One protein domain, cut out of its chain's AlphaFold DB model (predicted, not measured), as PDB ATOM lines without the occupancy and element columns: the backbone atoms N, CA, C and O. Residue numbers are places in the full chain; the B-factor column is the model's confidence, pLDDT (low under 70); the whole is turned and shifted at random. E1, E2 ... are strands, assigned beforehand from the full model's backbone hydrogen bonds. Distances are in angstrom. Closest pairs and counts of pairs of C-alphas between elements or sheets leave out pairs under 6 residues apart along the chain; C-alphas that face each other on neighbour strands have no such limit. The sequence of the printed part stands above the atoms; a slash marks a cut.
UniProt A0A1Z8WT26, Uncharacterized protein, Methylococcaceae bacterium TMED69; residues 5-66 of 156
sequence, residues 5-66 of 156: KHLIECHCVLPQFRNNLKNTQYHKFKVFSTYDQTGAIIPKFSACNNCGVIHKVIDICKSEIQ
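What this domain is: This is residues 5 to 66 of the 156 residues of an uncharacterized protein of Methylococcaceae bacterium TMED69 (UniProt A0A1Z8WT26). A small three-stranded sheet, E3-E4-E5, has the hairpin E1-E2 packed over one face, and the loops at residues 11 to 26 and 34 to 43 make opposite ends of a rod. The 62 printed residues hold no named helix and five named strands, E1 to E5, both sheets antiparallel; the class is all strand, with 27 residues in named elements, under half. It is only just loose, close to compact, radius of gyration of the C-alphas 13.2 A, spans 46 by 19 by 16 A.

How they stand to each other: E3, residues 44 to 47, E4, 54 to 59, and E5, 62 to 65, form a meander, each strand the antiparallel neighbour of the one before; N 46 and O 55 are 2.8 A apart, N 56 and O 64 2.8 A. In the hairpin of E1, 5 to 10, and E2, 27 to 33, N 8 and O 29 are 3.0 A apart. The closest C-alphas of E1 and E5, Ile 8 and Lys 62, are 5.9 A apart.

Where its parts are: E1, 16.2 A long, begins at C-alpha 5 (278.169, 230.968, 243.459); E2 measures 18.8 A, E4 15.3 A; E5 ends at C-alpha 65 (282.087, 244.931, 255.557).

The domain as a whole: The printed part has no cut. E1 to E2 is a long link; residues 18 to 24 are under pLDDT 70.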
ATOM      1  N   LYS A   5     279.193 230.077 242.902       96.19
ATOM      2  CA  LYS A   5     278.169 230.968 243.459       96.19
ATOM      3  C   LYS A   5     277.871 230.568 244.900       96.19
ATOM      4  O   LYS A   5     277.563 229.409 245.166       96.19
ATOM      5  N   HIS A   6     277.920 231.525 245.819       96.38
ATOM      6  CA  HIS A   6     277.651 231.303 247.242       96.38
ATOM      7  C   HIS A   6     276.938 232.501 247.872       96.38
ATOM      8  O   HIS A   6     276.743 233.526 247.219       96.38
ATOM      9  N   LEU A   7     276.478 232.345 249.114       96.56
ATOM     10  CA  LEU A   7     275.737 233.375 249.840       96.56
ATOM     11  C   LEU A   7     276.633 234.025 250.887       96.56
ATOM     12  O   LEU A   7     277.184 233.331 251.739       96.56
ATOM     13  N   ILE A   8     276.693 235.352 250.879       96.00
ATOM     14  CA  ILE A   8     277.294 236.134 251.963       96.00
ATOM     15  C   ILE A   8     276.218 236.924 252.703       96.00
ATOM     16  O   ILE A   8     275.156 237.227 252.159       96.00
ATOM     17  N   GLU A   9     276.494 237.228 253.967       94.56
ATOM     18  CA  GLU A   9     275.570 237.919 254.859       94.56
ATOM     19  C   GLU A   9     275.947 239.396 255.011       94.56
ATOM     20  O   GLU A   9     277.116 239.751 255.166       94.56
ATOM     21  N   CYS A  10     274.936 240.257 254.978       92.31
ATOM     22  CA  CYS A  10     275.020 241.686 255.226       92.31
ATOM     23  C   CYS A  10     274.237 242.047 256.481       92.31
ATOM     24  O   CYS A  10     273.103 241.618 256.653       92.31
ATOM     25  N   HIS A  11     274.773 242.948 257.306       89.62
ATOM     26  CA  HIS A  11     274.115 243.415 258.534       89.62
ATOM     27  C   HIS A  11     272.898 244.331 258.295       89.62
ATOM     28  O   HIS A  11     272.427 245.003 259.212       89.62
ATOM     29  N   CYS A  12     272.379 244.391 257.068       86.81
ATOM     30  CA  CYS A  12     271.150 245.111 256.779       86.81
ATOM     31  C   CYS A  12     269.950 244.181 256.955       86.81
ATOM     32  O   CYS A  12     270.029 242.968 256.763       86.81
ATOM     33  N   VAL A  13     268.825 244.775 257.332       81.81
ATOM     34  CA  VAL A  13     267.569 244.065 257.565       81.81
ATOM     35  C   VAL A  13     266.594 244.489 256.482       81.81
ATOM     36  O   VAL A  13     266.405 245.692 256.255       81.81
ATOM     37  N   LEU A  14     265.971 243.519 255.809       73.06
ATOM     38  CA  LEU A  14     264.928 243.824 254.831       73.06
ATOM     39  C   LEU A  14     263.779 244.576 255.523       73.06
ATOM     40  O   LEU A  14     263.443 244.251 256.668       73.06
ATOM     41  N   PRO A  15     263.145 245.559 254.859       72.19
ATOM     42  CA  PRO A  15     262.083 246.366 255.460       72.19
ATOM     43  C   PRO A  15     260.986 245.539 256.147       72.19
ATOM     44  O   PRO A  15     260.555 245.894 257.243       72.19
ATOM     45  N   GLN A  16     260.615 244.393 255.565       70.50
ATOM     46  CA  GLN A  16     259.615 243.463 256.105       70.50
ATOM     47  C   GLN A  16     259.959 242.840 257.474       70.50
ATOM     48  O   GLN A  16     259.055 242.394 258.176       70.50
ATOM     49  N   PHE A  17     261.231 242.832 257.888       70.62
ATOM     50  CA  PHE A  17     261.677 242.226 259.151       70.62
ATOM     51  C   PHE A  17     262.019 243.245 260.245       70.62
ATOM     52  O   PHE A  17     262.313 242.849 261.372       70.62
ATOM     53  N   ARG A  18     261.926 244.555 259.968       67.50
ATOM     54  CA  ARG A  18     262.292 245.614 260.931       67.50
ATOM     55  C   ARG A  18     261.484 245.575 262.232       67.50
ATOM     56  O   ARG A  18     262.012 245.920 263.281       67.50
ATOM     57  N   ASN A  19     260.231 245.118 262.176       68.81
ATOM     58  CA  ASN A  19     259.340 245.057 263.340       68.81
ATOM     59  C   ASN A  19     259.472 243.753 264.154       68.81
ATOM     60  O   ASN A  19     258.800 243.606 265.172       68.81
ATOM     61  N   ASN A  20     260.326 242.809 263.738       67.38
ATOM     62  CA  ASN A  20     260.518 241.523 264.416       67.38
ATOM     63  C   ASN A  20     261.963 241.374 264.931       67.38
ATOM     64  O   ASN A  20     262.765 240.582 264.434       67.38
ATOM     65  N   LEU A  21     262.292 242.169 265.956       60.69
ATOM     66  CA  LEU A  21     263.634 242.261 266.551       60.69
ATOM     67  C   LEU A  21     264.105 240.968 267.237       60.69
ATOM     68  O   LEU A  21     265.303 240.738 267.360       60.69
ATOM     69  N   LYS A  22     263.181 240.102 267.677       62.69
ATOM     70  CA  LYS A  22     263.534 238.837 268.347       62.69
ATOM     71  C   LYS A  22     264.090 237.777 267.395       62.69
ATOM     72  O   LYS A  22     264.711 236.834 267.869       62.69
ATOM     73  N   ASN A  23     263.856 237.914 266.090       63.06
ATOM     74  CA  ASN A  23     264.260 236.929 265.086       63.06
ATOM     75  C   ASN A  23     264.768 237.618 263.808       63.06
ATOM     76  O   ASN A  23     264.427 237.225 262.692       63.06
ATOM     77  N   THR A  24     265.513 238.715 263.980       67.00
ATOM     78  CA  THR A  24     266.030 239.512 262.865       67.00
ATOM     79  C   THR A  24     266.985 238.673 262.029       67.00
ATOM     80  O   THR A  24     268.080 238.334 262.466       67.00
ATOM     81  N   GLN A  25     266.552 238.340 260.816       78.81
ATOM     82  CA  GLN A  25     267.402 237.699 259.827       78.81
ATOM     83  C   GLN A  25     268.151 238.780 259.060       78.81
ATOM     84  O   GLN A  25     267.544 239.682 258.474       78.81
ATOM     85  N   TYR A  26     269.475 238.687 259.091       87.88
ATOM     86  CA  TYR A  26     270.330 239.506 258.255       87.88
ATOM     87  C   TYR A  26     270.155 239.131 256.788       87.88
ATOM     88  O   TYR A  26     269.924 237.971 256.436       87.88
ATOM     89  N   HIS A  27     270.233 240.143 255.930       90.81
ATOM     90  CA  HIS A  27     270.096 239.962 254.497       90.81
ATOM     91  C   HIS A  27     271.239 239.108 253.956       90.81
ATOM     92  O   HIS A  27     272.408 239.390 254.216       90.81
ATOM     93  N   LYS A  28     270.910 238.091 253.161       93.81
ATOM     94  CA  LYS A  28     271.890 237.269 252.450       93.81
ATOM     95  C   LYS A  28     271.719 237.478 250.961       93.81
ATOM     96  O   LYS A  28     270.597 237.480 250.463       93.81
ATOM     97  N   PHE A  29     272.828 237.623 250.252       94.88
ATOM     98  CA  PHE A  29     272.816 237.795 248.805       94.88
ATOM     99  C   PHE A  29     273.872 236.922 248.142       94.88
ATOM    100  O   PHE A  29     274.870 236.536 248.760       94.88
ATOM    101  N   LYS A  30     273.603 236.559 246.888       96.62
ATOM    102  CA  LYS A  30     274.491 235.713 246.096       96.62
ATOM    103  C   LYS A  30     275.679 236.532 245.604       96.62
ATOM    104  O   LYS A  30     275.515 237.668 245.169       96.62
ATOM    105  N   VAL A  31     276.850 235.914 245.618       96.88
ATOM    106  CA  VAL A  31     278.083 236.404 244.997       96.88
ATOM    107  C   VAL A  31     278.744 235.265 244.231       96.88
ATOM    108  O   VAL A  31     278.549 234.093 244.559       96.88
ATOM    109  N   PHE A  32     279.525 235.596 243.208       96.88
ATOM    110  CA  PHE A  32     280.391 234.638 242.522       96.88
ATOM    111  C   PHE A  32     281.819 234.724 243.073       96.88
ATOM    112  O   PHE A  32     282.249 235.783 243.520       96.88
ATOM    113  N   SER A  33     282.594 233.650 243.089       96.06
ATOM    114  CA  SER A  33     284.004 233.706 243.491       96.06
ATOM    115  C   SER A  33     284.841 232.748 242.671       96.06
ATOM    116  O   SER A  33     284.410 231.632 242.389       96.06
ATOM    117  N   THR A  34     286.034 233.196 242.308       94.94
ATOM    118  CA  THR A  34     287.005 232.439 241.522       94.94
ATOM    119  C   THR A  34     288.159 231.990 242.407       94.94
ATOM    120  O   THR A  34     288.395 232.545 243.487       94.94
ATOM    121  N   TYR A  35     288.860 230.958 241.951       93.31
ATOM    122  CA  TYR A  35     289.989 230.369 242.658       93.31
ATOM    123  C   TYR A  35     291.305 230.761 241.992       93.31
ATOM    124  O   TYR A  35     291.377 230.875 240.768       93.31
ATOM    125  N   ASP A  36     292.354 230.921 242.789       90.56
ATOM    126  CA  ASP A  36     293.719 231.049 242.297       90.56
ATOM    127  C   ASP A  36     294.352 229.678 241.985       90.56
ATOM    128  O   ASP A  36     293.736 228.618 242.119       90.56
ATOM    129  N   GLN A  37     295.623 229.694 241.576       88.56
ATOM    130  CA  GLN A  37     296.385 228.482 241.251       88.56
ATOM    131  C   GLN A  37     296.613 227.557 242.458       88.56
ATOM    132  O   GLN A  37     296.902 226.376 242.278       88.56
ATOM    133  N   THR A  38     296.496 228.081 243.680       90.12
ATOM    134  CA  THR A  38     296.639 227.325 244.930       90.12
ATOM    135  C   THR A  38     295.311 226.740 245.417       90.12
ATOM    136  O   THR A  38     295.299 225.948 246.358       90.12
ATOM    137  N   GLY A  39     294.198 227.091 244.762       87.12
ATOM    138  CA  GLY A  39     292.846 226.714 245.169       87.12
ATOM    139  C   GLY A  39     292.248 227.629 246.241       87.12
ATOM    140  O   GLY A  39     291.212 227.287 246.807       87.12
ATOM    141  N   ALA A  40     292.866 228.778 246.529       90.94
ATOM    142  CA  ALA A  40     292.316 229.785 247.433       90.94
ATOM    143  C   ALA A  40     291.379 230.744 246.682       90.94
ATOM    144  O   ALA A  40     291.546 230.986 245.488       90.94
ATOM    145  N   ILE A  41     290.383 231.300 247.378       93.56
ATOM    146  CA  ILE A  41     289.467 232.288 246.794       93.56
ATOM    147  C   ILE A  41     290.210 233.602 246.542       93.56
ATOM    148  O   ILE A  41     290.845 234.145 247.446       93.56
ATOM    149  N   ILE A  42     290.076 234.143 245.330       94.56
ATOM    150  CA  ILE A  42     290.603 235.465 244.981       94.56
ATOM    151  C   ILE A  42     289.700 236.529 245.625       94.56
ATOM    152  O   ILE A  42     288.513 236.602 245.286       94.56
ATOM    153  N   PRO A  43     290.213 237.369 246.548       94.25
ATOM    154  CA  PRO A  43     289.378 238.348 247.222       94.25
ATOM    155  C   PRO A  43     288.845 239.403 246.257       94.25
ATOM    156  O   PRO A  43     289.589 239.936 245.434       94.25
ATOM    157  N   LYS A  44     287.574 239.770 246.414       93.88
ATOM    158  CA  LYS A  44     286.929 240.787 245.575       93.88
ATOM    159  C   LYS A  44     285.964 241.660 246.360       93.88
ATOM    160  O   LYS A  44     285.524 241.283 247.447       93.88
ATOM    161  N   PHE A  45     285.603 242.811 245.800       94.62
ATOM    162  CA  PHE A  45     284.547 243.654 246.355       94.62
ATOM    163  C   PHE A  45     283.205 243.349 245.693       94.62
ATOM    164  O   PHE A  45     283.131 243.122 244.490       94.62
ATOM    165  N   SER A  46     282.142 243.342 246.488       94.19
ATOM    166  CA  SER A  46     280.765 243.194 246.025       94.19
ATOM    167  C   SER A  46     279.866 244.128 246.825       94.19
ATOM    168  O   SER A  46     280.026 244.257 248.039       94.19
ATOM    169  N   ALA A  47     278.939 244.808 246.156       93.88
ATOM    170  CA  ALA A  47     277.967 245.667 246.816       93.88
ATOM    171  C   ALA A  47     276.725 244.857 247.196       93.88
ATOM    172  O   ALA A  47     276.202 244.077 246.399       93.88
ATOM    173  N   CYS A  48     276.226 245.066 248.412       92.62
ATOM    174  CA  CYS A  48     274.967 244.480 248.850       92.62
ATOM    175  C   CYS A  48     273.814 244.977 247.965       92.62
ATOM    176  O   CYS A  48     273.543 246.177 247.918       92.62
ATOM    177  N   ASN A  49     273.076 244.053 247.344       91.25
ATOM    178  CA  ASN A  49     271.948 244.369 246.459       91.25
ATOM    179  C   ASN A  49     270.718 244.970 247.175       91.25
ATOM    180  O   ASN A  49     269.752 245.332 246.514       91.25
ATOM    181  N   ASN A  50     270.739 245.085 248.511       90.69
ATOM    182  CA  ASN A  50     269.680 245.727 249.297       90.69
ATOM    183  C   ASN A  50     270.074 247.114 249.838       90.69
ATOM    184  O   ASN A  50     269.289 248.051 249.757       90.69
ATOM    185  N   CYS A  51     271.267 247.260 250.426       89.88
ATOM    186  CA  CYS A  51     271.668 248.507 251.102       89.88
ATOM    187  C   CYS A  51     272.884 249.211 250.486       89.88
ATOM    188  O   CYS A  51     273.263 250.276 250.960       89.88
ATOM    189  N   GLY A  52     273.515 248.615 249.472       89.62
ATOM    190  CA  GLY A  52     274.654 249.200 248.767       89.62
ATOM    191  C   GLY A  52     275.982 249.191 249.527       89.62
ATOM    192  O   GLY A  52     276.976 249.641 248.973       89.62
ATOM    193  N   VAL A  53     276.045 248.679 250.765       91.75
ATOM    194  CA  VAL A  53     277.317 248.584 251.502       91.75
ATOM    195  C   VAL A  53     278.289 247.637 250.797       91.75
ATOM    196  O   VAL A  53     277.882 246.626 250.219       91.75
ATOM    197  N   ILE A  54     279.579 247.961 250.861       93.88
ATOM    198  CA  ILE A  54     280.625 247.192 250.197       93.88
ATOM    199  C   ILE A  54     281.115 246.062 251.096       93.88
ATOM    200  O   ILE A  54     281.553 246.274 252.226       93.88
ATOM    201  N   HIS A  55     281.087 244.854 250.552       94.38
ATOM    202  CA  HIS A  55     281.640 243.647 251.139       94.38
ATOM    203  C   HIS A  55     282.938 243.284 250.431       94.38
ATOM    204  O   HIS A  55     282.987 243.232 249.205       94.38
ATOM    205  N   LYS A  56     283.982 242.974 251.196       95.31
ATOM    206  CA  LYS A  56     285.153 242.258 250.696       95.31
ATOM    207  C   LYS A  56     284.911 240.768 250.887       95.31
ATOM    208  O   LYS A  56     284.921 240.289 252.017       95.31
ATOM    209  N   VAL A  57     284.670 240.045 249.803       95.44
ATOM    210  CA  VAL A  57     284.578 238.583 249.816       95.44
ATOM    211  C   VAL A  57     285.990 238.041 249.969       95.44
ATOM    212  O   VAL A  57     286.856 238.381 249.166       95.44
ATOM    213  N   ILE A  58     286.231 237.262 251.021       95.75
ATOM    214  CA  ILE A  58     287.567 236.734 251.352       95.75
ATOM    215  C   ILE A  58     287.636 235.209 251.262       95.75
ATOM    216  O   ILE A  58     288.728 234.669 251.147       95.75
ATOM    217  N   ASP A  59     286.489 234.527 251.333       94.50
ATOM    218  CA  ASP A  59     286.372 233.069 251.298       94.50
ATOM    219  C   ASP A  59     284.900 232.677 251.012       94.50
ATOM    220  O   ASP A  59     284.005 233.533 250.980       94.50
ATOM    221  N   ILE A  60     284.625 231.389 250.805       95.19
ATOM    222  CA  ILE A  60     283.275 230.863 250.567       95.19
ATOM    223  C   ILE A  60     282.382 231.168 251.773       95.19
ATOM    224  O   ILE A  60     282.704 230.853 252.919       95.19
ATOM    225  N   CYS A  61     281.239 231.790 251.500       95.00
ATOM    226  CA  CYS A  61     280.257 232.275 252.465       95.00
ATOM    227  C   CYS A  61     280.809 233.261 253.511       95.00
ATOM    228  O   CYS A  61     280.154 233.500 254.527       95.00
ATOM    229  N   LYS A  62     281.994 233.856 253.289       94.94
ATOM    230  CA  LYS A  62     282.627 234.796 254.226       94.94
ATOM    231  C   LYS A  62     282.975 236.115 253.550       94.94
ATOM    232  O   LYS A  62     283.576 236.167 252.476       94.94
ATOM    233  N   SER A  63     282.634 237.205 254.228       95.69
ATOM    234  CA  SER A  63     282.961 238.552 253.777       95.69
ATOM    235  C   SER A  63     283.187 239.505 254.943       95.69
ATOM    236  O   SER A  63     282.700 239.266 256.046       95.69
ATOM    237  N   GLU A  64     283.892 240.599 254.676       94.56
ATOM    238  CA  GLU A  64     284.136 241.688 255.621       94.56
ATOM    239  C   GLU A  64     283.513 242.982 255.095       94.56
ATOM    240  O   GLU A  64     283.816 243.414 253.977       94.56
ATOM    241  N   ILE A  65     282.679 243.635 255.905       93.00
ATOM    242  CA  ILE A  65     282.087 244.931 255.557       93.00
ATOM    243  C   ILE A  65     283.185 245.998 255.539       93.00
ATOM    244  O   ILE A  65     283.896 246.199 256.522       93.00
ATOM    245  N   GLN A  66     283.309 246.698 254.416       90.56
ATOM    246  CA  GLN A  66     284.290 247.759 254.218       90.56
ATOM    247  C   GLN A  66     283.639 249.113 254.504       90.56
ATOM    248  O   GLN A  66     282.953 249.685 253.658       90.56
TER     249      GLN A  66